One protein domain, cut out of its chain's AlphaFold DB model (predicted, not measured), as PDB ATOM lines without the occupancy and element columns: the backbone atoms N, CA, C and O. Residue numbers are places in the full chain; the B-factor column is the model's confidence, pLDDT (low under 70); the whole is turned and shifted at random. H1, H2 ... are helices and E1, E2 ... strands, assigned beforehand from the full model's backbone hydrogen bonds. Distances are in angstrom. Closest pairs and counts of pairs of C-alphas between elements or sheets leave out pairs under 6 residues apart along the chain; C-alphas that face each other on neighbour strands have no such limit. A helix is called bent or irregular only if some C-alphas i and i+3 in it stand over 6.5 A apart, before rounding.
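What this domain is: This is residues 109 to 258 of the 519 residues of the protein "GPS domain-containing protein" of Dracunculus medinensis (UniProt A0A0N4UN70). What shape do these atoms make? The model is a bundle of nearly aligned helices, with H1 at one side, H2 and H3 next, then H4, H5 and H7, and at the far side a small strand hairpin, E1 and E2, that packs over residues 229 to 238 of H7. H4 and H5 run nearly in line, joined by the loop of residues 182 to 193, and H6 stands steeply tilted at one end of the bundle. What is it made of? The 150 printed residues hold seven named helices, H1 to H7, followed by the antiparallel strands E1 and E2, and the class is mostly helix. The bundle of H1, H2, H3, H4 and H7 is up and down, each running against the one before it; the whole is compact, with a radius of gyration of the C-alphas of 15.1 A and spans of 45 by 33 by 30 A.

How they stand to each other: Where is the sheet? E1, residues 244 to 248, and E2, residues 252 to 256, form an antiparallel hairpin at 178 degrees, with N 247 and O 253 within hydrogen-bond range at 2.8 A. The closest C-alphas of E2 and H7, residues 215 to 239, are those of Val 255 and Ala 237, 6.3 A apart. What does H7 touch? It touches H3, residues 145 to 165, the same way at a shallow tilt of 21 degrees, the closest C-alphas being those of Ser 228 and Glu 154 at 5.5 A. With residues 232 to 239 alone it touches H4, residues 170 to 181, closest at the C-alphas of Phe 239 and Ser 174, 5.0 A. With residues 225 to 232 alone it touches H5, residues 194 to 201, closest at the C-alphas of Leu 229 and Gly 195, 6.8 A. What of the others? H2, residues 124 to 138, touches H5, with the C-alphas of Ala 132 and Ala 197 closest at 4.2 A. H1, residues 109 to 119, touches H3, with the C-alphas of Thr 111 and Gly 148 closest at 5.8 A, and is apart from H7. H6, residues 204 to 212, is close to H7 but not clearly touching, with the C-alphas of Trp 210 and Arg 218 closest at 6.3 A. Are the helix backbones complete? Every O i to N i+4 pair is within hydrogen-bond range in H1, H2, H4, H5 and H7, against 14 of 17 in H3 and 3 of 5 in H6.

Where its parts are: Where do the longer elements run? H7 spans 36.4 A from C-alpha 215 at (230.392, 203.296, 292.479) to C-alpha 239 at (233.548, 230.309, 268.291), H3 spans 30.6 A and H2 20.7 A. Is any helix uneven? H6 is irregular, with C-alphas 205 and 208 7.3 A apart.

The domain as a whole: How large is it, and is it cut? The two C-alphas farthest apart, of Asn 169 and Gln 212, are 46.0 A apart, and the printed part has no cut. Which link is long? H4 to H5, 12 residues. Where is confidence low? The pLDDT is under 70 in residues 138 to 144, 183 to 192 and 242 to 258.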
ATOM      1  N   LYS A 109     210.739 213.429 284.613       76.80
ATOM      2  CA  LYS A 109     210.091 213.682 283.316       76.80
ATOM      3  C   LYS A 109     210.721 214.830 282.529       76.80
ATOM      4  O   LYS A 109     210.890 214.709 281.319       76.80
ATOM      5  N   TRP A 110     211.122 215.907 283.205       82.30
ATOM      6  CA  TRP A 110     211.737 217.042 282.522       82.30
ATOM      7  C   TRP A 110     212.988 216.629 281.738       82.30
ATOM      8  O   TRP A 110     213.251 217.227 280.707       82.30
ATOM      9  N   THR A 111     213.734 215.582 282.121       83.79
ATOM     10  CA  THR A 111     214.898 215.158 281.322       83.79
ATOM     11  C   THR A 111     214.478 214.732 279.913       83.79
ATOM     12  O   THR A 111     215.178 215.055 278.960       83.79
ATOM     13  N   MET A 112     213.304 214.107 279.759       78.71
ATOM     14  CA  MET A 112     212.726 213.802 278.446       78.71
ATOM     15  C   MET A 112     212.220 215.045 277.714       78.71
ATOM     16  O   MET A 112     212.333 215.116 276.497       78.71
ATOM     17  N   GLU A 113     211.680 216.032 278.433       88.02
ATOM     18  CA  GLU A 113     211.287 217.315 277.828       88.02
ATOM     19  C   GLU A 113     212.509 218.022 277.228       88.02
ATOM     20  O   GLU A 113     212.436 218.549 276.121       88.02
ATOM     21  N   PHE A 114     213.662 217.954 277.902       91.38
ATOM     22  CA  PHE A 114     214.931 218.437 277.357       91.38
ATOM     23  C   PHE A 114     215.418 217.600 276.173       91.38
ATOM     24  O   PHE A 114     215.849 218.173 275.178       91.38
ATOM     25  N   GLU A 115     215.344 216.268 276.239       88.61
ATOM     26  CA  GLU A 115     215.688 215.401 275.101       88.61
ATOM     27  C   GLU A 115     214.829 215.725 273.869       88.61
ATOM     28  O   GLU A 115     215.346 215.831 272.755       88.61
ATOM     29  N   GLN A 116     213.533 215.965 274.071       91.08
ATOM     30  CA  GLN A 116     212.619 216.379 273.015       91.08
ATOM     31  C   GLN A 116     212.952 217.782 272.488       91.08
ATOM     32  O   GLN A 116     213.006 217.971 271.275       91.08
ATOM     33  N   ALA A 117     213.230 218.751 273.363       96.28
ATOM     34  CA  ALA A 117     213.630 220.103 272.968       96.28
ATOM     35  C   ALA A 117     214.945 220.114 272.164       96.28
ATOM     36  O   ALA A 117     215.062 220.819 271.159       96.28
ATOM     37  N   ILE A 118     215.914 219.272 272.547       95.50
ATOM     38  CA  ILE A 118     217.157 219.049 271.794       95.50
ATOM     39  C   ILE A 118     216.839 218.467 270.412       95.50
ATOM     40  O   ILE A 118     217.330 218.978 269.407       95.50
ATOM     41  N   SER A 119     215.983 217.440 270.343       95.74
ATOM     42  CA  SER A 119     215.555 216.840 269.071       95.74
ATOM     43  C   SER A 119     214.812 217.829 268.167       95.74
ATOM     44  O   SER A 119     214.902 217.725 266.946       95.74
ATOM     45  N   ASN A 120     214.094 218.790 268.749       97.65
ATOM     46  CA  ASN A 120     213.395 219.854 268.029       97.65
ATOM     47  C   ASN A 120     214.327 220.995 267.579       97.65
ATOM     48  O   ASN A 120     213.856 221.967 266.990       97.65
ATOM     49  N   ASN A 121     215.638 220.881 267.828       96.61
ATOM     50  CA  ASN A 121     216.643 221.891 267.507       96.61
ATOM     51  C   ASN A 121     216.354 223.262 268.156       96.61
ATOM     52  O   ASN A 121     216.573 224.311 267.544       96.61
ATOM     53  N   GLU A 122     215.851 223.267 269.394       96.73
ATOM     54  CA  GLU A 122     215.666 224.503 270.161       96.73
ATOM     55  C   GLU A 122     217.013 225.156 270.525       96.73
ATOM     56  O   GLU A 122     218.025 224.459 270.621       96.73
ATOM     57  N   PRO A 123     217.080 226.486 270.738       94.65
ATOM     58  CA  PRO A 123     218.352 227.179 270.953       94.65
ATOM     59  C   PRO A 123     219.129 226.646 272.165       94.65
ATOM     60  O   PRO A 123     218.647 226.693 273.301       94.65
ATOM     61  N   ALA A 124     220.354 226.172 271.930       94.53
ATOM     62  CA  ALA A 124     221.161 225.483 272.934       94.53
ATOM     63  C   ALA A 124     221.494 226.375 274.134       94.53
ATOM     64  O   ALA A 124     221.507 225.900 275.272       94.53
ATOM     65  N   GLU A 125     221.719 227.674 273.899       90.36
ATOM     66  CA  GLU A 125     221.872 228.642 274.975       90.36
ATOM     67  C   GLU A 125     220.610 228.649 275.839       90.36
ATOM     68  O   GLU A 125     220.698 228.348 277.017       90.36
ATOM     69  N   ILE A 126     219.410 228.808 275.287       89.44
ATOM     70  CA  ILE A 126     218.181 228.855 276.095       89.44
ATOM     71  C   ILE A 126     218.027 227.585 276.944       89.44
ATOM     72  O   ILE A 126     217.815 227.679 278.157       89.44
ATOM     73  N   LEU A 127     218.225 226.406 276.346       92.98
ATOM     74  CA  LEU A 127     218.132 225.130 277.060       92.98
ATOM     75  C   LEU A 127     219.158 225.014 278.191       92.98
ATOM     76  O   LEU A 127     218.804 224.652 279.310       92.98
ATOM     77  N   SER A 128     220.421 225.370 277.954       91.59
ATOM     78  CA  SER A 128     221.446 225.301 279.004       91.59
ATOM     79  C   SER A 128     221.104 226.162 280.233       91.59
ATOM     80  O   SER A 128     221.420 225.785 281.361       91.59
ATOM     81  N   GLY A 129     220.383 227.271 280.042       86.77
ATOM     82  CA  GLY A 129     219.944 228.171 281.109       86.77
ATOM     83  C   GLY A 129     218.749 227.612 281.869       86.77
ATOM     84  O   GLY A 129     218.747 227.600 283.101       86.77
ATOM     85  N   LEU A 130     217.768 227.079 281.135       88.43
ATOM     86  CA  LEU A 130     216.624 226.380 281.721       88.43
ATOM     87  C   LEU A 130     217.071 225.182 282.563       88.43
ATOM     88  O   LEU A 130     216.527 224.956 283.643       88.43
ATOM     89  N   LEU A 131     218.080 224.437 282.102       89.39
ATOM     90  CA  LEU A 131     218.610 223.283 282.824       89.39
ATOM     91  C   LEU A 131     219.192 223.690 284.176       89.39
ATOM     92  O   LEU A 131     218.861 223.092 285.200       89.39
ATOM     93  N   ALA A 132     220.029 224.726 284.205       85.98
ATOM     94  CA  ALA A 132     220.601 225.211 285.454       85.98
ATOM     95  C   ALA A 132     219.526 225.695 286.439       85.98
ATOM     96  O   ALA A 132     219.630 225.447 287.640       85.98
ATOM     97  N   ASP A 133     218.473 226.356 285.953       84.43
ATOM     98  CA  ASP A 133     217.362 226.799 286.800       84.43
ATOM     99  C   ASP A 133     216.516 225.621 287.315       84.43
ATOM    100  O   ASP A 133     216.100 225.607 288.483       84.43
ATOM    101  N   LYS A 134     216.333 224.579 286.497       83.91
ATOM    102  CA  LYS A 134     215.690 223.336 286.932       83.91
ATOM    103  C   LYS A 134     216.513 222.630 288.008       83.91
ATOM    104  O   LYS A 134     215.948 222.194 289.012       83.91
ATOM    105  N   LEU A 135     217.838 222.593 287.861       84.83
ATOM    106  CA  LEU A 135     218.740 222.008 288.853       84.83
ATOM    107  C   LEU A 135     218.692 222.760 290.184       84.83
ATOM    108  O   LEU A 135     218.506 222.126 291.218       84.83
ATOM    109  N   LYS A 136     218.733 224.098 290.183       80.09
ATOM    110  CA  LYS A 136     218.626 224.894 291.424       80.09
ATOM    111  C   LYS A 136     217.383 224.565 292.249       80.09
ATOM    112  O   LYS A 136     217.449 224.557 293.474       80.09
ATOM    113  N   SER A 137     216.248 224.346 291.583       73.34
ATOM    114  CA  SER A 137     214.959 224.111 292.246       73.34
ATOM    115  C   SER A 137     214.723 222.646 292.616       73.34
ATOM    116  O   SER A 137     214.057 222.370 293.610       73.34
ATOM    117  N   THR A 138     215.277 221.706 291.849       68.07
ATOM    118  CA  THR A 138     214.932 220.280 291.964       68.07
ATOM    119  C   THR A 138     215.983 219.475 292.731       68.07
ATOM    120  O   THR A 138     215.642 218.519 293.431       68.07
ATOM    121  N   ILE A 139     217.260 219.870 292.662       65.45
ATOM    122  CA  ILE A 139     218.374 219.022 293.113       65.45
ATOM    123  C   ILE A 139     218.414 218.811 294.630       65.45
ATOM    124  O   ILE A 139     218.956 217.816 295.102       65.45
ATOM    125  N   GLN A 140     217.803 219.715 295.402       55.24
ATOM    126  CA  GLN A 140     217.793 219.641 296.863       55.24
ATOM    127  C   GLN A 140     216.837 218.566 297.409       55.24
ATOM    128  O   GLN A 140     216.960 218.180 298.566       55.24
ATOM    129  N   PHE A 141     215.911 218.061 296.584       53.84
ATOM    130  CA  PHE A 141     214.882 217.110 297.015       53.84
ATOM    131  C   PHE A 141     214.949 215.746 296.309       53.84
ATOM    132  O   PHE A 141     214.191 214.851 296.680       53.84
ATOM    133  N   ARG A 142     215.769 215.570 295.258       57.54
ATOM    134  CA  ARG A 142     215.542 214.493 294.273       57.54
ATOM    135  C   ARG A 142     216.822 213.772 293.860       57.54
ATOM    136  O   ARG A 142     217.590 214.226 293.020       57.54
ATOM    137  N   PHE A 143     216.993 212.595 294.453       53.48
ATOM    138  CA  PHE A 143     218.224 211.808 294.474       53.48
ATOM    139  C   PHE A 143     218.710 211.248 293.124       53.48
ATOM    140  O   PHE A 143     219.833 210.766 293.028       53.48
ATOM    141  N   SER A 144     217.885 211.291 292.075       61.61
ATOM    142  CA  SER A 144     218.146 210.531 290.848       61.61
ATOM    143  C   SER A 144     218.359 211.359 289.586       61.61
ATOM    144  O   SER A 144     218.680 210.843 288.518       61.61
ATOM    145  N   ASP A 145     218.253 212.677 289.708       71.00
ATOM    146  CA  ASP A 145     218.308 213.561 288.551       71.00
ATOM    147  C   ASP A 145     219.745 213.796 288.058       71.00
ATOM    148  O   ASP A 145     219.930 214.419 287.020       71.00
ATOM    149  N   ILE A 146     220.772 213.272 288.738       84.07
ATOM    150  CA  ILE A 146     222.178 213.454 288.346       84.07
ATOM    151  C   ILE A 146     222.453 212.845 286.968       84.07
ATOM    152  O   ILE A 146     222.949 213.544 286.088       84.07
ATOM    153  N   VAL A 147     222.122 211.564 286.763       83.77
ATOM    154  CA  VAL A 147     222.432 210.852 285.509       83.77
ATOM    155  C   VAL A 147     221.717 211.511 284.331       83.77
ATOM    156  O   VAL A 147     222.349 211.833 283.326       83.77
ATOM    157  N   GLY A 148     220.420 211.794 284.485       84.67
ATOM    158  CA  GLY A 148     219.631 212.487 283.467       84.67
ATOM    159  C   GLY A 148     220.149 213.898 283.173       84.67
ATOM    160  O   GLY A 148     220.316 214.253 282.010       84.67
ATOM    161  N   SER A 149     220.495 214.683 284.200       88.52
ATOM    162  CA  SER A 149     221.053 216.034 284.020       88.52
ATOM    163  C   SER A 149     222.380 216.018 283.266       88.52
ATOM    164  O   SER A 149     222.605 216.847 282.388       88.52
ATOM    165  N   VAL A 150     223.263 215.071 283.601       91.34
ATOM    166  CA  VAL A 150     224.556 214.917 282.928       91.34
ATOM    167  C   VAL A 150     224.370 214.484 281.474       91.34
ATOM    168  O   VAL A 150     225.061 215.017 280.611       91.34
ATOM    169  N   ASN A 151     223.409 213.599 281.186       89.37
ATOM    170  CA  ASN A 151     223.055 213.220 279.816       89.37
ATOM    171  C   ASN A 151     222.542 214.424 279.005       89.37
ATOM    172  O   ASN A 151     222.974 214.644 277.876       89.37
ATOM    173  N   VAL A 152     221.669 215.255 279.589       92.09
ATOM    174  CA  VAL A 152     221.205 216.494 278.938       92.09
ATOM    175  C   VAL A 152     222.389 217.425 278.650       92.09
ATOM    176  O   VAL A 152     222.509 217.918 277.531       92.09
ATOM    177  N   LEU A 153     223.304 217.629 279.608       92.93
ATOM    178  CA  LEU A 153     224.519 218.426 279.386       92.93
ATOM    179  C   LEU A 153     225.385 217.860 278.256       92.93
ATOM    180  O   LEU A 153     225.843 218.611 277.400       92.93
ATOM    181  N   GLU A 154     225.606 216.548 278.222       92.60
ATOM    182  CA  GLU A 154     226.387 215.911 277.160       92.60
ATOM    183  C   GLU A 154     225.766 216.140 275.771       92.60
ATOM    184  O   GLU A 154     226.489 216.473 274.828       92.60
ATOM    185  N   ASN A 155     224.437 216.052 275.663       93.54
ATOM    186  CA  ASN A 155     223.700 216.217 274.405       93.54
ATOM    187  C   ASN A 155     223.525 217.683 273.968       93.54
ATOM    188  O   ASN A 155     223.377 217.960 272.778       93.54
ATOM    189  N   LEU A 156     223.612 218.645 274.891       96.04
ATOM    190  CA  LEU A 156     223.568 220.073 274.558       96.04
ATOM    191  C   LEU A 156     224.819 220.564 273.811       96.04
ATOM    192  O   LEU A 156     224.739 221.517 273.039       96.04
ATOM    193  N   ILE A 157     225.972 219.920 274.007       94.95
ATOM    194  CA  ILE A 157     227.231 220.294 273.345       94.95
ATOM    195  C   ILE A 157     227.150 220.124 271.818       94.95
ATOM    196  O   ILE A 157     227.406 221.103 271.115       94.95
ATOM    197  N   PRO A 158     226.817 218.938 271.260       95.36
ATOM    198  CA  PRO A 158     226.704 218.785 269.812       95.36
ATOM    199  C   PRO A 158     225.598 219.666 269.217       95.36
ATOM    200  O   PRO A 158     225.807 220.218 268.138       95.36
ATOM    201  N   LEU A 159     224.484 219.879 269.933       96.89
ATOM    202  CA  LEU A 159     223.432 220.811 269.513       96.89
ATOM    203  C   LEU A 159     223.983 222.235 269.339       96.89
ATOM    204  O   LEU A 159     223.825 222.835 268.276       96.89
ATOM    205  N   ALA A 160     224.690 222.754 270.346       95.94
ATOM    206  CA  ALA A 160     225.320 224.070 270.282       95.94
ATOM    207  C   ALA A 160     226.335 224.165 269.128       95.94
ATOM    208  O   ALA A 160     226.342 225.148 268.391       95.94
ATOM    209  N   MET A 161     227.163 223.134 268.914       94.08
ATOM    210  CA  MET A 161     228.112 223.113 267.790       94.08
ATOM    211  C   MET A 161     227.396 223.198 266.439       94.08
ATOM    212  O   MET A 161     227.798 223.992 265.588       94.08
ATOM    213  N   GLN A 162     226.338 222.405 266.255       95.25
ATOM    214  CA  GLN A 162     225.542 222.378 265.029       95.25
ATOM    215  C   GLN A 162     224.820 223.705 264.781       95.25
ATOM    216  O   GLN A 162     224.741 224.152 263.641       95.25
ATOM    217  N   GLN A 163     224.311 224.357 265.823       96.04
ATOM    218  CA  GLN A 163     223.637 225.646 265.679       96.04
ATOM    219  C   GLN A 163     224.624 226.775 265.379       96.04
ATOM    220  O   GLN A 163     224.373 227.604 264.510       96.04
ATOM    221  N   TYR A 164     225.764 226.814 266.072       94.31
ATOM    222  CA  TYR A 164     226.687 227.948 265.986       94.31
ATOM    223  C   TYR A 164     227.554 227.920 264.736       94.31
ATOM    224  O   TYR A 164     227.922 228.982 264.239       94.31
ATOM    225  N   VAL A 165     227.840 226.743 264.169       94.23
ATOM    226  CA  VAL A 165     228.576 226.659 262.899       94.23
ATOM    227  C   VAL A 165     227.818 227.315 261.736       94.23
ATOM    228  O   VAL A 165     228.458 227.803 260.811       94.23
ATOM    229  N   LEU A 166     226.483 227.389 261.814       94.91
ATOM    230  CA  LEU A 166     225.614 227.980 260.789       94.91
ATOM    231  C   LEU A 166     225.503 229.512 260.874       94.91
ATOM    232  O   LEU A 166     224.827 230.122 260.052       94.91
ATOM    233  N   ILE A 167     226.127 230.145 261.871       93.32
ATOM    234  CA  ILE A 167     226.049 231.595 262.072       93.32
ATOM    235  C   ILE A 167     227.217 232.277 261.352       93.32
ATOM    236  O   ILE A 167     228.377 232.132 261.755       93.32
ATOM    237  N   ASP A 168     226.899 233.066 260.324       92.38
ATOM    238  CA  ASP A 168     227.887 233.801 259.522       92.38
ATOM    239  C   ASP A 168     228.529 234.958 260.297       92.38
ATOM    240  O   ASP A 168     229.744 235.183 260.240       92.38
ATOM    241  N   ASN A 169     227.719 235.697 261.060       92.71
ATOM    242  CA  ASN A 169     228.195 236.828 261.844       92.71
ATOM    243  C   ASN A 169     229.062 236.338 263.015       92.71
ATOM    244  O   ASN A 169     228.559 235.811 264.009       92.71
ATOM    245  N   ARG A 170     230.381 236.556 262.922       89.84
ATOM    246  CA  ARG A 170     231.358 236.139 263.943       89.84
ATOM    247  C   ARG A 170     231.042 236.687 265.333       89.84
ATOM    248  O   ARG A 170     231.178 235.950 266.308       89.84
ATOM    249  N   THR A 171     230.596 237.938 265.426       89.03
ATOM    250  CA  THR A 171     230.255 238.580 266.700       89.03
ATOM    251  C   THR A 171     229.043 237.910 267.335       89.03
ATOM    252  O   THR A 171     229.075 237.584 268.518       89.03
ATOM    253  N   GLU A 172     227.996 237.649 266.550       89.78
ATOM    254  CA  GLU A 172     226.793 236.951 267.017       89.78
ATOM    255  C   GLU A 172     227.102 235.508 267.431       89.78
ATOM    256  O   GLU A 172     226.715 235.064 268.510       89.78
ATOM    257  N   ARG A 173     227.874 234.792 266.611       91.89
ATOM    258  CA  ARG A 173     228.309 233.421 266.889       91.89
ATOM    259  C   ARG A 173     229.126 233.333 268.174       91.89
ATOM    260  O   ARG A 173     228.859 232.491 269.030       91.89
ATOM    261  N   SER A 174     230.096 234.233 268.332       88.36
ATOM    262  CA  SER A 174     230.884 234.354 269.558       88.36
ATOM    263  C   SER A 174     229.995 234.689 270.749       88.36
ATOM    264  O   SER A 174     230.240 234.198 271.848       88.36
ATOM    265  N   GLN A 175     228.978 235.527 270.551       86.80
ATOM    266  CA  GLN A 175     228.069 235.940 271.606       86.80
ATOM    267  C   GLN A 175     227.207 234.777 272.109       86.80
ATOM    268  O   GLN A 175     227.140 234.572 273.320       86.80
ATOM    269  N   LYS A 176     226.636 233.978 271.204       89.40
ATOM    270  CA  LYS A 176     225.867 232.773 271.551       89.40
ATOM    271  C   LYS A 176     226.724 231.705 272.226       89.40
ATOM    272  O   LYS A 176     226.314 231.144 273.234       89.40
ATOM    273  N   ALA A 177     227.953 231.489 271.754       88.40
ATOM    274  CA  ALA A 177     228.884 230.564 272.404       88.40
ATOM    275  C   ALA A 177     229.278 231.013 273.825       88.40
ATOM    276  O   ALA A 177     229.413 230.182 274.730       88.40
ATOM    277  N   ILE A 178     229.443 232.328 274.032       84.86
ATOM    278  CA  ILE A 178     229.644 232.906 275.365       84.86
ATOM    279  C   ILE A 178     228.407 232.675 276.224       84.86
ATOM    280  O   ILE A 178     228.588 232.220 277.343       84.86
ATOM    281  N   GLU A 179     227.202 232.965 275.724       86.00
ATOM    282  CA  GLU A 179     225.950 232.749 276.456       86.00
ATOM    283  C   GLU A 179     225.821 231.283 276.867       86.00
ATOM    284  O   GLU A 179     225.842 230.995 278.055       86.00
ATOM    285  N   PHE A 180     225.833 230.342 275.927       90.10
ATOM    286  CA  PHE A 180     225.772 228.908 276.218       90.10
ATOM    287  C   PHE A 180     226.703 228.459 277.347       90.10
ATOM    288  O   PHE A 180     226.301 227.736 278.255       90.10
ATOM    289  N   THR A 181     227.958 228.898 277.309       85.42
ATOM    290  CA  THR A 181     228.964 228.426 278.261       85.42
ATOM    291  C   THR A 181     228.878 229.172 279.585       85.42
ATOM    292  O   THR A 181     229.012 228.555 280.646       85.42
ATOM    293  N   GLN A 182     228.677 230.495 279.524       74.35
ATOM    294  CA  GLN A 182     228.737 231.361 280.684       74.35
ATOM    295  C   GLN A 182     227.729 232.514 280.753       74.35
ATOM    296  O   GLN A 182     227.452 233.226 279.790       74.35
ATOM    297  N   ALA A 183     227.267 232.785 281.974       63.23
ATOM    298  CA  ALA A 183     226.502 233.985 282.281       63.23
ATOM    299  C   ALA A 183     227.372 235.243 282.124       63.23
ATOM    300  O   ALA A 183     228.515 235.295 282.582       63.23
ATOM    301  N   LYS A 184     226.812 236.287 281.510       59.54
ATOM    302  CA  LYS A 184     227.419 237.620 281.493       59.54
ATOM    303  C   LYS A 184     227.185 238.330 282.824       59.54
ATOM    304  O   LYS A 184     226.034 238.486 283.240       59.54
ATOM    305  N   ASP A 185     228.255 238.857 283.416       57.68
ATOM    306  CA  ASP A 185     228.144 239.885 284.450       57.68
ATOM    307  C   ASP A 185     227.295 241.044 283.889       57.68
ATOM    308  O   ASP A 185     227.597 241.589 282.827       57.68
ATOM    309  N   ASN A 186     226.205 241.382 284.584       52.74
ATOM    310  CA  ASN A 186     225.245 242.453 284.267       52.74
ATOM    311  C   ASN A 186     224.194 242.196 283.163       52.74
ATOM    312  O   ASN A 186     223.484 243.133 282.799       52.74
ATOM    313  N   SER A 187     224.014 240.969 282.656       52.09
ATOM    314  CA  SER A 187     222.850 240.663 281.797       52.09
ATOM    315  C   SER A 187     221.597 240.371 282.633       52.09
ATOM    316  O   SER A 187     221.656 239.613 283.601       52.09
ATOM    317  N   PHE A 188     220.447 240.946 282.249       49.49
ATOM    318  CA  PHE A 188     219.137 240.670 282.863       49.49
ATOM    319  C   PHE A 188     218.756 239.181 282.745       49.49
ATOM    320  O   PHE A 188     218.167 238.621 283.670       49.49
ATOM    321  N   LEU A 189     219.203 238.507 281.675       48.20
ATOM    322  CA  LEU A 189     219.328 237.047 281.649       48.20
ATOM    323  C   LEU A 189     220.577 236.642 282.442       48.20
ATOM    324  O   LEU A 189     221.627 236.308 281.898       48.20
ATOM    325  N   LYS A 190     220.448 236.649 283.770       52.04
ATOM    326  CA  LYS A 190     221.400 236.020 284.693       52.04
ATOM    327  C   LYS A 190     221.234 234.493 284.713       52.04
ATOM    328  O   LYS A 190     221.598 233.848 285.700       52.04
ATOM    329  N   SER A 191     220.653 233.884 283.677       47.92
ATOM    330  CA  SER A 191     220.619 232.430 283.547       47.92
ATOM    331  C   SER A 191     222.038 231.994 283.206       47.92
ATOM    332  O   SER A 191     222.444 231.995 282.072       47.92
ATOM    333  N   ASN A 192     222.909 231.913 284.195       52.20
ATOM    334  CA  ASN A 192     223.659 230.724 284.563       52.20
ATOM    335  C   ASN A 192     223.439 229.523 283.627       52.20
ATOM    336  O   ASN A 192     222.561 228.732 283.908       52.20
ATOM    337  N   LEU A 193     224.189 229.398 282.533       79.36
ATOM    338  CA  LEU A 193     223.891 228.429 281.470       79.36
ATOM    339  C   LEU A 193     224.574 227.066 281.721       79.36
ATOM    340  O   LEU A 193     224.311 226.416 282.734       79.36
ATOM    341  N   PHE A 194     225.492 226.628 280.861       90.78
ATOM    342  CA  PHE A 194     226.093 225.293 280.959       90.78
ATOM    343  C   PHE A 194     227.012 225.111 282.177       90.78
ATOM    344  O   PHE A 194     226.873 224.151 282.938       90.78
ATOM    345  N   GLY A 195     227.949 226.043 282.393       86.80
ATOM    346  CA  GLY A 195     228.887 225.966 283.517       86.80
ATOM    347  C   GLY A 195     228.185 226.016 284.875       86.80
ATOM    348  O   GLY A 195     228.594 225.342 285.816       86.80
ATOM    349  N   ALA A 196     227.068 226.739 284.959       84.49
ATOM    350  CA  ALA A 196     226.301 226.837 286.190       84.49
ATOM    351  C   ALA A 196     225.484 225.575 286.497       84.49
ATOM    352  O   ALA A 196     225.363 225.208 287.661       84.49
ATOM    353  N   ALA A 197     224.966 224.882 285.477       88.25
ATOM    354  CA  ALA A 197     224.407 223.545 285.661       88.25
ATOM    355  C   ALA A 197     225.471 222.578 286.218       88.25
ATOM    356  O   ALA A 197     225.196 221.823 287.151       88.25
ATOM    357  N   GLY A 198     226.712 222.666 285.720       89.43
ATOM    358  CA  GLY A 198     227.860 221.958 286.292       89.43
ATOM    359  C   GLY A 198     228.149 222.336 287.748       89.43
ATOM    360  O   GLY A 198     228.336 221.454 288.583       89.43
ATOM    361  N   ASP A 199     228.136 223.628 288.078       85.36
ATOM    362  CA  ASP A 199     228.351 224.114 289.447       85.36
ATOM    363  C   ASP A 199     227.267 223.638 290.421       85.36
ATOM    364  O   ASP A 199     227.586 223.311 291.566       85.36
ATOM    365  N   GLU A 200     226.006 223.577 289.983       86.07
ATOM    366  CA  GLU A 200     224.907 223.032 290.783       86.07
ATOM    367  C   GLU A 200     225.092 221.532 291.029       86.07
ATOM    368  O   GLU A 200     225.027 221.099 292.182       86.07
ATOM    369  N   LEU A 201     225.423 220.759 289.986       89.58
ATOM    370  CA  LEU A 201     225.714 219.322 290.089       89.58
ATOM    371  C   LEU A 201     226.935 219.026 290.967       89.58
ATOM    372  O   LEU A 201     226.980 217.988 291.618       89.58
ATOM    373  N   LEU A 202     227.911 219.930 291.011       89.27
ATOM    374  CA  LEU A 202     229.115 219.820 291.838       89.27
ATOM    375  C   LEU A 202     229.008 220.604 293.152       89.27
ATOM    376  O   LEU A 202     230.015 220.798 293.844       89.27
ATOM    377  N   SER A 203     227.818 221.098 293.501       85.98
ATOM    378  CA  SER A 203     227.604 221.803 294.760       85.98
ATOM    379  C   SER A 203     227.642 220.825 295.937       85.98
ATOM    380  O   SER A 203     227.261 219.663 295.819       85.98
ATOM    381  N   SER A 204     228.076 221.293 297.111       82.42
ATOM    382  CA  SER A 204     228.156 220.448 298.318       82.42
ATOM    383  C   SER A 204     226.796 219.875 298.735       82.42
ATOM    384  O   SER A 204     226.733 218.852 299.403       82.42
ATOM    385  N   ARG A 205     225.695 220.505 298.300       77.96
ATOM    386  CA  ARG A 205     224.323 220.035 298.536       77.96
ATOM    387  C   ARG A 205     224.021 218.695 297.862       77.96
ATOM    388  O   ARG A 205     223.120 217.999 298.305       77.96
ATOM    389  N   VAL A 206     224.748 218.357 296.799       82.19
ATOM    390  CA  VAL A 206     224.486 217.190 295.937       82.19
ATOM    391  C   VAL A 206     225.477 216.059 296.213       82.19
ATOM    392  O   VAL A 206     225.322 214.961 295.693       82.19
ATOM    393  N   GLU A 207     226.488 216.283 297.056       82.58
ATOM    394  CA  GLU A 207     227.524 215.285 297.353       82.58
ATOM    395  C   GLU A 207     226.923 213.981 297.894       82.58
ATOM    396  O   GLU A 207     227.241 212.907 297.392       82.58
ATOM    397  N   ILE A 208     225.979 214.069 298.838       77.28
ATOM    398  CA  ILE A 208     225.269 212.894 299.369       77.28
ATOM    399  C   ILE A 208     224.564 212.144 298.236       77.28
ATOM    400  O   ILE A 208     224.664 210.924 298.157       77.28
ATOM    401  N   THR A 209     223.907 212.870 297.331       78.47
ATOM    402  CA  THR A 209     223.192 212.296 296.190       78.47
ATOM    403  C   THR A 209     224.127 211.552 295.241       78.47
ATOM    404  O   THR A 209     223.840 210.426 294.840       78.47
ATOM    405  N   TRP A 210     225.288 212.127 294.929       86.04
ATOM    406  CA  TRP A 210     226.308 211.427 294.152       86.04
ATOM    407  C   TRP A 210     226.770 210.136 294.829       86.04
ATOM    408  O   TRP A 210     227.001 209.140 294.147       86.04
ATOM    409  N   MET A 211     226.909 210.139 296.156       83.74
ATOM    410  CA  MET A 211     227.382 208.981 296.918       83.74
ATOM    411  C   MET A 211     226.336 207.864 297.067       83.74
ATOM    412  O   MET A 211     226.706 206.764 297.473       83.74
ATOM    413  N   GLN A 212     225.072 208.115 296.709       77.65
ATOM    414  CA  GLN A 212     224.019 207.093 296.640       77.65
ATOM    415  C   GLN A 212     224.033 206.300 295.327       77.65
ATOM    416  O   GLN A 212     223.552 205.168 295.296       77.65
ATOM    417  N   LEU A 213     224.586 206.867 294.248       78.73
ATOM    418  CA  LEU A 213     224.787 206.136 292.998       78.73
ATOM    419  C   LEU A 213     225.790 205.000 293.217       78.73
ATOM    420  O   LEU A 213     226.782 205.155 293.937       78.73
ATOM    421  N   GLY A 214     225.578 203.866 292.543       77.71
ATOM    422  CA  GLY A 214     226.548 202.773 292.584       77.71
ATOM    423  C   GLY A 214     227.922 203.252 292.103       77.71
ATOM    424  O   GLY A 214     227.997 204.008 291.136       77.71
ATOM    425  N   THR A 215     229.017 202.806 292.734       81.53
ATOM    426  CA  THR A 215     230.392 203.296 292.479       81.53
ATOM    427  C   THR A 215     230.717 203.437 290.994       81.53
ATOM    428  O   THR A 215     231.207 204.472 290.550       81.53
ATOM    429  N   ARG A 216     230.376 202.421 290.201       78.95
ATOM    430  CA  ARG A 216     230.555 202.440 288.752       78.95
ATOM    431  C   ARG A 216     229.775 203.569 288.072       78.95
ATOM    432  O   ARG A 216     230.349 204.303 287.273       78.95
ATOM    433  N   VAL A 217     228.469 203.665 288.327       81.73
ATOM    434  CA  VAL A 217     227.595 204.663 287.692       81.73
ATOM    435  C   VAL A 217     227.986 206.061 288.146       81.73
ATOM    436  O   VAL A 217     228.080 206.952 287.306       81.73
ATOM    437  N   ARG A 218     228.321 206.239 289.428       87.24
ATOM    438  CA  ARG A 218     228.873 207.482 289.972       87.24
ATOM    439  C   ARG A 218     230.112 207.928 289.203       87.24
ATOM    440  O   ARG A 218     230.127 209.040 288.686       87.24
ATOM    441  N   ILE A 219     231.118 207.057 289.089       88.11
ATOM    442  CA  ILE A 219     232.379 207.371 288.405       88.11
ATOM    443  C   ILE A 219     232.122 207.663 286.927       88.11
ATOM    444  O   ILE A 219     232.582 208.687 286.429       88.11
ATOM    445  N   ALA A 220     231.357 206.821 286.228       85.97
ATOM    446  CA  ALA A 220     231.042 207.025 284.814       85.97
ATOM    447  C   ALA A 220     230.323 208.365 284.580       85.97
ATOM    448  O   ALA A 220     230.746 209.153 283.738       85.97
ATOM    449  N   THR A 221     229.303 208.662 285.385       88.17
ATOM    450  CA  THR A 221     228.498 209.886 285.281       88.17
ATOM    451  C   THR A 221     229.311 211.130 285.641       88.17
ATOM    452  O   THR A 221     229.287 212.117 284.911       88.17
ATOM    453  N   ALA A 222     230.105 211.085 286.714       91.58
ATOM    454  CA  ALA A 222     230.997 212.180 287.092       91.58
ATOM    455  C   ALA A 222     232.054 212.436 286.009       91.58
ATOM    456  O   ALA A 222     232.348 213.579 285.669       91.58
ATOM    457  N   SER A 223     232.570 211.373 285.397       90.12
ATOM    458  CA  SER A 223     233.519 211.491 284.294       90.12
ATOM    459  C   SER A 223     232.895 212.111 283.056       90.12
ATOM    460  O   SER A 223     233.544 212.905 282.378       90.12
ATOM    461  N   THR A 224     231.661 211.731 282.720       90.13
ATOM    462  CA  THR A 224     230.915 212.353 281.627       90.13
ATOM    463  C   THR A 224     230.691 213.829 281.914       90.13
ATOM    464  O   THR A 224     230.981 214.645 281.049       90.13
ATOM    465  N   LEU A 225     230.292 214.200 283.135       92.09
ATOM    466  CA  LEU A 225     230.150 215.606 283.514       92.09
ATOM    467  C   LEU A 225     231.469 216.376 283.357       92.09
ATOM    468  O   LEU A 225     231.468 217.464 282.787       92.09
ATOM    469  N   MET A 226     232.588 215.809 283.816       90.80
ATOM    470  CA  MET A 226     233.910 216.430 283.691       90.80
ATOM    471  C   MET A 226     234.275 216.683 282.221       90.80
ATOM    472  O   MET A 226     234.557 217.821 281.852       90.80
ATOM    473  N   ILE A 227     234.169 215.660 281.363       88.25
ATOM    474  CA  ILE A 227     234.448 215.793 279.923       88.25
ATOM    475  C   ILE A 227     233.472 216.766 279.251       88.25
ATOM    476  O   ILE A 227     233.875 217.546 278.392       88.25
ATOM    477  N   SER A 228     232.192 216.752 279.623       90.94
ATOM    478  CA  SER A 228     231.192 217.674 279.080       90.94
ATOM    479  C   SER A 228     231.525 219.131 279.414       90.94
ATOM    480  O   SER A 228     231.404 220.006 278.556       90.94
ATOM    481  N   LEU A 229     232.017 219.402 280.624       90.04
ATOM    482  CA  LEU A 229     232.493 220.731 281.014       90.04
ATOM    483  C   LEU A 229     233.765 221.141 280.250       90.04
ATOM    484  O   LEU A 229     233.876 222.281 279.806       90.04
ATOM    485  N   GLU A 230     234.706 220.222 280.025       87.22
ATOM    486  CA  GLU A 230     235.893 220.479 279.191       87.22
ATOM    487  C   GLU A 230     235.509 220.776 277.729       87.22
ATOM    488  O   GLU A 230     236.015 221.717 277.110       87.22
ATOM    489  N   ARG A 231     234.571 220.005 277.170       88.71
ATOM    490  CA  ARG A 231     234.081 220.156 275.794       88.71
ATOM    491  C   ARG A 231     233.272 221.434 275.590       88.71
ATOM    492  O   ARG A 231     233.418 222.047 274.535       88.71
ATOM    493  N   SER A 232     232.463 221.869 276.557       88.61
ATOM    494  CA  SER A 232     231.735 223.144 276.447       88.61
ATOM    495  C   SER A 232     232.696 224.337 276.418       88.61
ATOM    496  O   SER A 232     232.539 225.250 275.607       88.61
ATOM    497  N   ALA A 233     233.773 224.280 277.202       83.84
ATOM    498  CA  ALA A 233     234.839 225.271 277.153       83.84
ATOM    499  C   ALA A 233     235.600 225.268 275.809       83.84
ATOM    500  O   ALA A 233     235.899 226.331 275.258       83.84
ATOM    501  N   ALA A 234     235.878 224.090 275.241       83.90
ATOM    502  CA  ALA A 234     236.500 223.964 273.918       83.90
ATOM    503  C   ALA A 234     235.578 224.438 272.773       83.90
ATOM    504  O   ALA A 234     236.035 225.068 271.813       83.90
ATOM    505  N   LEU A 235     234.271 224.193 272.889       86.75
ATOM    506  CA  LEU A 235     233.249 224.732 271.989       86.75
ATOM    507  C   LEU A 235     233.273 226.258 272.016       86.75
ATOM    508  O   LEU A 235     233.365 226.891 270.964       86.75
ATOM    509  N   MET A 236     233.275 226.854 273.209       84.30
ATOM    510  CA  MET A 236     233.390 228.300 273.362       84.30
ATOM    511  C   MET A 236     234.649 228.826 272.669       84.30
ATOM    512  O   MET A 236     234.565 229.732 271.843       84.30
ATOM    513  N   ALA A 237     235.805 228.204 272.926       80.42
ATOM    514  CA  ALA A 237     237.078 228.546 272.289       80.42
ATOM    515  C   ALA A 237     237.029 228.495 270.754       80.42
ATOM    516  O   ALA A 237     237.736 229.246 270.081       80.42
ATOM    517  N   THR A 238     236.206 227.609 270.196       83.42
ATOM    518  CA  THR A 238     236.052 227.451 268.748       83.42
ATOM    519  C   THR A 238     235.356 228.644 268.104       83.42
ATOM    520  O   THR A 238     235.718 229.032 266.992       83.42
ATOM    521  N   PHE A 239     234.406 229.248 268.814       86.27
ATOM    522  CA  PHE A 239     233.548 230.309 268.291       86.27
ATOM    523  C   PHE A 239     233.876 231.707 268.819       86.27
ATOM    524  O   PHE A 239     233.302 232.676 268.326       86.27
ATOM    525  N   LEU A 240     234.791 231.828 269.784       82.13
ATOM    526  CA  LEU A 240     235.247 233.112 270.305       82.13
ATOM    527  C   LEU A 240     235.876 233.983 269.208       82.13
ATOM    528  O   LEU A 240     236.821 233.575 268.537       82.13
ATOM    529  N   ASP A 241     235.389 235.217 269.094       75.71
ATOM    530  CA  ASP A 241     235.996 236.258 268.253       75.71
ATOM    531  C   ASP A 241     237.210 236.912 268.950       75.71
ATOM    532  O   ASP A 241     238.163 237.379 268.326       75.71
ATOM    533  N   GLN A 242     237.223 236.885 270.288       69.44
ATOM    534  CA  GLN A 242     238.317 237.395 271.117       69.44
ATOM    535  C   GLN A 242     239.468 236.384 271.236       69.44
ATOM    536  O   GLN A 242     239.252 235.182 271.354       69.44
ATOM    537  N   LYS A 243     240.715 236.875 271.326       64.92
ATOM    538  CA  LYS A 243     241.914 236.022 271.493       64.92
ATOM    539  C   LYS A 243     241.981 235.274 272.829       64.92
ATOM    540  O   LYS A 243     242.721 234.296 272.937       64.92
ATOM    541  N   GLN A 244     241.295 235.790 273.850       59.97
ATOM    542  CA  GLN A 244     241.336 235.274 275.214       59.97
ATOM    543  C   GLN A 244     240.065 235.625 275.989       59.97
ATOM    544  O   GLN A 244     239.568 236.747 275.903       59.97
ATOM    545  N   LYS A 245     239.570 234.670 276.783       64.73
ATOM    546  CA  LYS A 245     238.467 234.856 277.733       64.73
ATOM    547  C   LYS A 245     238.693 233.949 278.944       64.73
ATOM    548  O   LYS A 245     239.025 232.779 278.773       64.73
ATOM    549  N   LYS A 246     238.534 234.505 280.150       58.73
ATOM    550  CA  LYS A 246     238.523 233.762 281.419       58.73
ATOM    551  C   LYS A 246     237.077 233.449 281.796       58.73
ATOM    552  O   LYS A 246     236.224 234.333 281.704       58.73
ATOM    553  N   ILE A 247     236.832 232.215 282.210       56.33
ATOM    554  CA  ILE A 247     235.561 231.722 282.732       56.33
ATOM    555  C   ILE A 247     235.748 231.480 284.234       56.33
ATOM    556  O   ILE A 247     236.684 230.783 284.627       56.33
ATOM    557  N   ASN A 248     234.888 232.068 285.070       53.14
ATOM    558  CA  ASN A 248     234.918 231.914 286.527       53.14
ATOM    559  C   ASN A 248     233.732 231.046 286.992       53.14
ATOM    560  O   ASN A 248     232.695 231.583 287.367       53.14
ATOM    561  N   TYR A 249     233.895 229.722 286.999       60.70
ATOM    562  CA  TYR A 249     233.004 228.771 287.688       60.70
ATOM    563  C   TYR A 249     233.748 228.082 288.837       60.70
ATOM    564  O   TYR A 249     234.923 228.384 289.093       60.70
ATOM    565  N   ARG A 250     233.134 227.092 289.511       53.24
ATOM    566  CA  ARG A 250     233.942 226.116 290.280       53.24
ATOM    567  C   ARG A 250     234.997 225.442 289.383       53.24
ATOM    568  O   ARG A 250     235.981 224.931 289.919       53.24
ATOM    569  N   MET A 251     234.815 225.528 288.058       43.31
ATOM    570  CA  MET A 251     235.806 225.353 286.997       43.31
ATOM    571  C   MET A 251     236.360 226.697 286.477       43.31
ATOM    572  O   MET A 251     235.602 227.546 286.016       43.31
ATOM    573  N   GLN A 252     237.682 226.902 286.496       48.03
ATOM    574  CA  GLN A 252     238.301 228.073 285.851       48.03
ATOM    575  C   GLN A 252     238.953 227.679 284.533       48.03
ATOM    576  O   GLN A 252     239.889 226.886 284.543       48.03
ATOM    577  N   VAL A 253     238.479 228.259 283.426       49.77
ATOM    578  CA  VAL A 253     239.065 228.061 282.093       49.77
ATOM    579  C   VAL A 253     239.577 229.379 281.553       49.77
ATOM    580  O   VAL A 253     238.837 230.361 281.515       49.77
ATOM    581  N   GLN A 254     240.824 229.411 281.095       50.70
ATOM    582  CA  GLN A 254     241.300 230.476 280.219       50.70
ATOM    583  C   GLN A 254     241.696 229.855 278.889       50.70
ATOM    584  O   GLN A 254     242.405 228.850 278.823       50.70
ATOM    585  N   VAL A 255     241.213 230.478 277.826       52.62
ATOM    586  CA  VAL A 255     241.533 230.089 276.459       52.62
ATOM    587  C   VAL A 255     242.600 231.037 275.941       52.62
ATOM    588  O   VAL A 255     242.431 232.256 276.032       52.62
ATOM    589  N   LYS A 256     243.687 230.493 275.390       51.42
ATOM    590  CA  LYS A 256     244.736 231.275 274.730       51.42
ATOM    591  C   LYS A 256     244.928 230.781 273.301       51.42
ATOM    592  O   LYS A 256     245.251 229.617 273.077       51.42
ATOM    593  N   SER A 257     244.760 231.686 272.341       51.01
ATOM    594  CA  SER A 257     245.234 231.490 270.967       51.01
ATOM    595  C   SER A 257     246.695 231.963 270.870       51.01
ATOM    596  O   SER A 257     247.002 233.055 271.369       51.01
ATOM    597  N   PRO A 258     247.633 231.187 270.295       47.48
ATOM    598  CA  PRO A 258     248.988 231.652 270.092       47.48
ATOM    599  C   PRO A 258     248.992 232.797 269.085       47.48
ATOM    600  O   PRO A 258     248.372 232.747 268.022       47.48
TER     601      PRO A 258